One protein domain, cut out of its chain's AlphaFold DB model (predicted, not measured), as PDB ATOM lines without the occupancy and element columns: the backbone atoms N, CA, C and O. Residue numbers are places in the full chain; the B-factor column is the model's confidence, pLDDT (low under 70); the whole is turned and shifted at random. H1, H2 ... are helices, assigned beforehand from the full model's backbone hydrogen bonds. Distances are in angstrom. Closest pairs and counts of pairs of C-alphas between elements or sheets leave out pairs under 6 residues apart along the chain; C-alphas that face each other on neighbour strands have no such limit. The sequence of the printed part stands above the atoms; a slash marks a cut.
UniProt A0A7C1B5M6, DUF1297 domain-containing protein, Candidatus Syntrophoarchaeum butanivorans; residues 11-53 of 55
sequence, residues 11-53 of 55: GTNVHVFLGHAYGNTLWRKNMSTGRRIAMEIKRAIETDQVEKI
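Overview. This is residues 11 to 53 of the 55 residues of the protein "DUF1297 domain-containing protein" of Candidatus Syntrophoarchaeum butanivorans (UniProt A0A7C1B5M6). One long helix, H3, makes a stem along the longest axis; at its first end the short helices H1 and H2, with their links, make a loose head, and at its far end residues 47 to 53 fold back. The 43 printed residues hold H1, H2 and H3 in that order, all helix with no named strand. The whole is loose, with a radius of gyration of the C-alphas of 11.7 A, and only just elongated, spanning 31 by 21 by 13 A.

Along the chain. H3, residues 33 to 46, runs 20.0 A from C-alpha 33 at (-0.512, 49.795, 29.082) to C-alpha 46 at (-17.647, 39.536, 28.898). H2 is residues 21 to 27, 10.1 A long. H1 is residues 11 to 15, 8.3 A long, beginning at (6.662, 56.706, 27.629).

Arrangement. H3 and H1 are close but not clearly touching; their closest C-alphas, of Thr 33 and Thr 12, are 6.4 A apart. H2 is apart from H1, and only just apart from H3, at 8.4 A. Every O i to N i+4 pair is within hydrogen-bond range in H2 and H3; H1 has 0 of 1, and 1 of 2 O i to N i+3 pairs.

Size, cuts and confidence. The C-alphas farthest apart, of Val 14 and Asp 48, are 32.4 A apart. The printed part has no cut, and both links are tight. Mean pLDDT of the printed part is 96.9; no printed residue is under 70.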
ATOM      1  N   GLY A  11       5.891  57.268  26.514       95.00
ATOM      2  CA  GLY A  11       6.662  56.706  27.629       95.00
ATOM      3  C   GLY A  11       6.220  55.300  28.050       95.00
ATOM      4  O   GLY A  11       7.009  54.559  28.623       95.00
ATOM      5  N   THR A  12       5.000  54.869  27.711       95.75
ATOM      6  CA  THR A  12       4.539  53.513  28.040       95.75
ATOM      7  C   THR A  12       5.228  52.417  27.221       95.75
ATOM      8  O   THR A  12       5.168  51.248  27.605       95.75
ATOM      9  N   ASN A  13       5.895  52.766  26.112       96.25
ATOM     10  CA  ASN A  13       6.520  51.801  25.199       96.25
ATOM     11  C   ASN A  13       7.681  51.026  25.840       96.25
ATOM     12  O   ASN A  13       7.888  49.858  25.520       96.25
ATOM     13  N   VAL A  14       8.393  51.628  26.800       95.88
ATOM     14  CA  VAL A  14       9.494  50.960  27.520       95.88
ATOM     15  C   VAL A  14       9.017  49.730  28.311       95.88
ATOM     16  O   VAL A  14       9.790  48.820  28.598       95.88
ATOM     17  N   HIS A  15       7.720  49.655  28.617       96.56
ATOM     18  CA  HIS A  15       7.114  48.594  29.420       96.56
ATOM     19  C   HIS A  15       6.458  47.484  28.593       96.56
ATOM     20  O   HIS A  15       5.765  46.640  29.155       96.56
ATOM     21  N   VAL A  16       6.620  47.459  27.269       95.38
ATOM     22  CA  VAL A  16       5.906  46.491  26.419       95.38
ATOM     23  C   VAL A  16       6.324  45.042  26.701       95.38
ATOM     24  O   VAL A  16       5.463  44.166  26.711       95.38
ATOM     25  N   PHE A  17       7.606  44.791  26.992       94.31
ATOM     26  CA  PHE A  17       8.131  43.436  27.214       94.31
ATOM     27  C   PHE A  17       7.976  42.948  28.668       94.31
ATOM     28  O   PHE A  17       7.319  41.939  28.933       94.31
ATOM     29  N   LEU A  18       8.554  43.677  29.630       95.31
ATOM     30  CA  LEU A  18       8.544  43.291  31.049       95.31
ATOM     31  C   LEU A  18       7.319  43.801  31.816       95.31
ATOM     32  O   LEU A  18       7.002  43.279  32.881       95.31
ATOM     33  N   GLY A  19       6.603  44.794  31.291       95.69
ATOM     34  CA  GLY A  19       5.552  45.496  32.021       95.69
ATOM     35  C   GLY A  19       6.071  46.608  32.933       95.69
ATOM     36  O   GLY A  19       7.273  46.834  33.087       95.69
ATOM     37  N   HIS A  20       5.132  47.347  33.516       94.44
ATOM     38  CA  HIS A  20       5.410  48.390  34.498       94.44
ATOM     39  C   HIS A  20       5.423  47.783  35.906       94.44
ATOM     40  O   HIS A  20       4.504  47.038  36.238       94.44
ATOM     41  N   ALA A  21       6.380  48.137  36.775       95.62
ATOM     42  CA  ALA A  21       6.497  47.559  38.125       95.62
ATOM     43  C   ALA A  21       5.169  47.589  38.913       95.62
ATOM     44  O   ALA A  21       4.709  46.551  39.380       95.62
ATOM     45  N   TYR A  22       4.496  48.746  38.965       96.06
ATOM     46  CA  TYR A  22       3.168  48.878  39.592       96.06
ATOM     47  C   TYR A  22       2.064  48.037  38.931       96.06
ATOM     48  O   TYR A  22       1.218  47.468  39.615       96.06
ATOM     49  N   GLY A  23       2.054  47.935  37.598       95.31
ATOM     50  CA  GLY A  23       1.084  47.093  36.897       95.31
ATOM     51  C   GLY A  23       1.319  45.611  37.194       95.31
ATOM     52  O   GLY A  23       0.374  44.859  37.423       95.31
ATOM     53  N   ASN A  24       2.585  45.205  37.250       97.31
ATOM     54  CA  ASN A  24       2.978  43.830  37.508       97.31
ATOM     55  C   ASN A  24       2.629  43.386  38.926       97.31
ATOM     56  O   ASN A  24       2.156  42.266  39.103       97.31
ATOM     57  N   THR A  25       2.833  44.236  39.933       97.38
ATOM     58  CA  THR A  25       2.489  43.897  41.320       97.38
ATOM     59  C   THR A  25       0.980  43.780  41.516       97.38
ATOM     60  O   THR A  25       0.538  42.844  42.179       97.38
ATOM     61  N   LEU A  26       0.193  44.663  40.894       97.44
ATOM     62  CA  LEU A  26      -1.269  44.629  40.972       97.44
ATOM     63  C   LEU A  26      -1.857  43.399  40.266       97.44
ATOM     64  O   LEU A  26      -2.706  42.707  40.820       97.44
ATOM     65  N   TRP A  27      -1.397  43.115  39.047       96.06
ATOM     66  CA  TRP A  27      -1.980  42.071  38.198       96.06
ATOM     67  C   TRP A  27      -1.245  40.731  38.251       96.06
ATOM     68  O   TRP A  27      -1.669  39.786  37.583       96.06
ATOM     69  N   ARG A  28      -0.143  40.656  39.009       96.25
ATOM     70  CA  ARG A  28       0.727  39.478  39.173       96.25
ATOM     71  C   ARG A  28       1.186  38.869  37.839       96.25
ATOM     72  O   ARG A  28       1.298  37.656  37.706       96.25
ATOM     73  N   LYS A  29       1.429  39.717  36.834       95.69
ATOM     74  CA  LYS A  29       1.894  39.344  35.482       95.69
ATOM     75  C   LYS A  29       2.507  40.541  34.764       95.69
ATOM     76  O   LYS A  29       2.134  41.667  35.074       95.69
ATOM     77  N   ASN A  30       3.346  40.303  33.753       97.25
ATOM     78  CA  ASN A  30       3.889  41.370  32.903       97.25
ATOM     79  C   ASN A  30       2.748  42.167  32.250       97.25
ATOM     80  O   ASN A  30       2.007  41.651  31.402       97.25
ATOM     81  N   MET A  31       2.605  43.420  32.677       97.75
ATOM     82  CA  MET A  31       1.505  44.311  32.350       97.75
ATOM     83  C   MET A  31       2.017  45.586  31.684       97.75
ATOM     84  O   MET A  31       2.540  46.483  32.344       97.75
ATOM     85  N   SER A  32       1.827  45.675  30.369       97.38
ATOM     86  CA  SER A  32       1.978  46.920  29.615       97.38
ATOM     87  C   SER A  32       0.655  47.688  29.570       97.38
ATOM     88  O   SER A  32      -0.419  47.109  29.759       97.38
ATOM     89  N   THR A  33       0.705  48.986  29.260       97.00
ATOM     90  CA  THR A  33      -0.512  49.795  29.082       97.00
ATOM     91  C   THR A  33      -1.401  49.238  27.967       97.00
ATOM     92  O   THR A  33      -2.608  49.120  28.152       97.00
ATOM     93  N   GLY A  34      -0.815  48.791  26.849       96.50
ATOM     94  CA  GLY A  34      -1.564  48.139  25.768       96.50
ATOM     95  C   GLY A  34      -2.263  46.853  26.220       96.50
ATOM     96  O   GLY A  34      -3.450  46.663  25.956       96.50
ATOM     97  N   ARG A  35      -1.574  46.002  26.995       97.19
ATOM     98  CA  ARG A  35      -2.181  44.791  27.571       97.19
ATOM     99  C   ARG A  35      -3.323  45.127  28.531       97.19
ATOM    100  O   ARG A  35      -4.324  44.413  28.558       97.19
ATOM    101  N   ARG A  36      -3.189  46.206  29.309       97.19
ATOM    102  CA  ARG A  36      -4.240  46.676  30.217       97.19
ATOM    103  C   ARG A  36      -5.476  47.155  29.455       97.19
ATOM    104  O   ARG A  36      -6.577  46.811  29.878       97.19
ATOM    105  N   ILE A  37      -5.304  47.888  28.354       97.50
ATOM    106  CA  ILE A  37      -6.409  48.325  27.484       97.50
ATOM    107  C   ILE A  37      -7.126  47.106  26.890       97.50
ATOM    108  O   ILE A  37      -8.339  46.987  27.025       97.50
ATOM    109  N   ALA A  38      -6.381  46.144  26.334       97.94
ATOM    110  CA  ALA A  38      -6.962  44.915  25.786       97.94
ATOM    111  C   ALA A  38      -7.746  44.106  26.837       97.94
ATOM    112  O   ALA A  38      -8.791  43.534  26.538       97.94
ATOM    113  N   MET A  39      -7.264  44.079  28.085       97.19
ATOM    114  CA  MET A  39      -7.984  43.443  29.190       97.19
ATOM    115  C   MET A  39      -9.305  44.147  29.514       97.19
ATOM    116  O   MET A  39     -10.270  43.461  29.837       97.19
ATOM    117  N   GLU A  40      -9.363  45.480  29.421       98.12
ATOM    118  CA  GLU A  40     -10.617  46.215  29.631       98.12
ATOM    119  C   GLU A  40     -11.631  45.890  28.544       98.12
ATOM    120  O   GLU A  40     -12.773  45.580  28.853       98.12
ATOM    121  N   ILE A  41     -11.189  45.872  27.284       98.44
ATOM    122  CA  ILE A  41     -12.043  45.520  26.146       98.44
ATOM    123  C   ILE A  41     -12.599  44.103  26.328       98.44
ATOM    124  O   ILE A  41     -13.802  43.896  26.207       98.44
ATOM    125  N   LYS A  42     -11.747  43.133  26.694       98.38
ATOM    126  CA  LYS A  42     -12.184  41.756  26.973       98.38
ATOM    127  C   LYS A  42     -13.238  41.710  28.082       98.38
ATOM    128  O   LYS A  42     -14.258  41.056  27.914       98.38
ATOM    129  N   ARG A  43     -13.014  42.429  29.187       98.25
ATOM    130  CA  ARG A  43     -13.953  42.492  30.314       98.25
ATOM    131  C   ARG A  43     -15.280  43.145  29.924       98.25
ATOM    132  O   ARG A  43     -16.327  42.661  30.340       98.25
ATOM    133  N   ALA A  44     -15.248  44.220  29.142       98.50
ATOM    134  CA  ALA A  44     -16.449  44.902  28.670       98.50
ATOM    135  C   ALA A  44     -17.285  43.992  27.758       98.50
ATOM    136  O   ALA A  44     -18.498  43.945  27.907       98.50
ATOM    137  N   ILE A  45     -16.641  43.203  26.889       98.62
ATOM    138  CA  ILE A  45     -17.323  42.178  26.083       98.62
ATOM    139  C   ILE A  45     -17.930  41.089  26.983       98.62
ATOM    140  O   ILE A  45     -19.085  40.727  26.811       98.62
ATOM    141  N   GLU A  46     -17.180  40.585  27.970       98.56
ATOM    142  CA  GLU A  46     -17.647  39.536  28.898       98.56
ATOM    143  C   GLU A  46     -18.801  39.985  29.809       98.56
ATOM    144  O   GLU A  46     -19.528  39.144  30.333       98.56
ATOM    145  N   THR A  47     -18.954  41.293  30.025       98.38
ATOM    146  CA  THR A  47     -19.984  41.874  30.902       98.38
ATOM    147  C   THR A  47     -21.097  42.595  30.145       98.38
ATOM    148  O   THR A  47     -21.983  43.142  30.797       98.38
ATOM    149  N   ASP A  48     -21.065  42.575  28.809       97.75
ATOM    150  CA  ASP A  48     -22.001  43.288  27.931       97.75
ATOM    151  C   ASP A  48     -22.079  44.799  28.246       97.75
ATOM    152  O   ASP A  48     -23.143  45.363  28.474       97.75
ATOM    153  N   GLN A  49     -20.906  45.440  28.358       98.06
ATOM    154  CA  GLN A  49     -20.742  46.867  28.696       98.06
ATOM    155  C   GLN A  49     -19.829  47.618  27.714       98.06
ATOM    156  O   GLN A  49     -19.141  48.576  28.086       98.06
ATOM    157  N   VAL A  50     -19.735  47.149  26.468       97.62
ATOM    158  CA  VAL A  50     -18.827  47.707  25.449       97.62
ATOM    159  C   VAL A  50     -19.157  49.169  25.144       97.62
ATOM    160  O   VAL A  50     -18.254  49.987  24.980       97.62
ATOM    161  N   GLU A  51     -20.438  49.520  25.157       97.69
ATOM    162  CA  GLU A  51     -20.971  50.861  24.923       97.69
ATOM    163  C   GLU A  51     -20.453  51.917  25.909       97.69
ATOM    164  O   GLU A  51     -20.502  53.105  25.612       97.69
ATOM    165  N   LYS A  52     -19.921  51.508  27.069       97.69
ATOM    166  CA  LYS A  52     -19.365  52.437  28.068       97.69
ATOM    167  C   LYS A  52     -17.930  52.864  27.784       97.69
ATOM    168  O   LYS A  52     -17.466  53.832  28.382       97.69
ATOM    169  N   ILE A  53     -17.206  52.116  26.953       97.06
ATOM    170  CA  ILE A  53     -15.766  52.320  26.719       97.06
ATOM    171  C   ILE A  53     -15.443  52.785  25.297       97.06
ATOM    172  O   ILE A  53     -14.290  53.109  25.013       97.06
TER     173      ILE A  53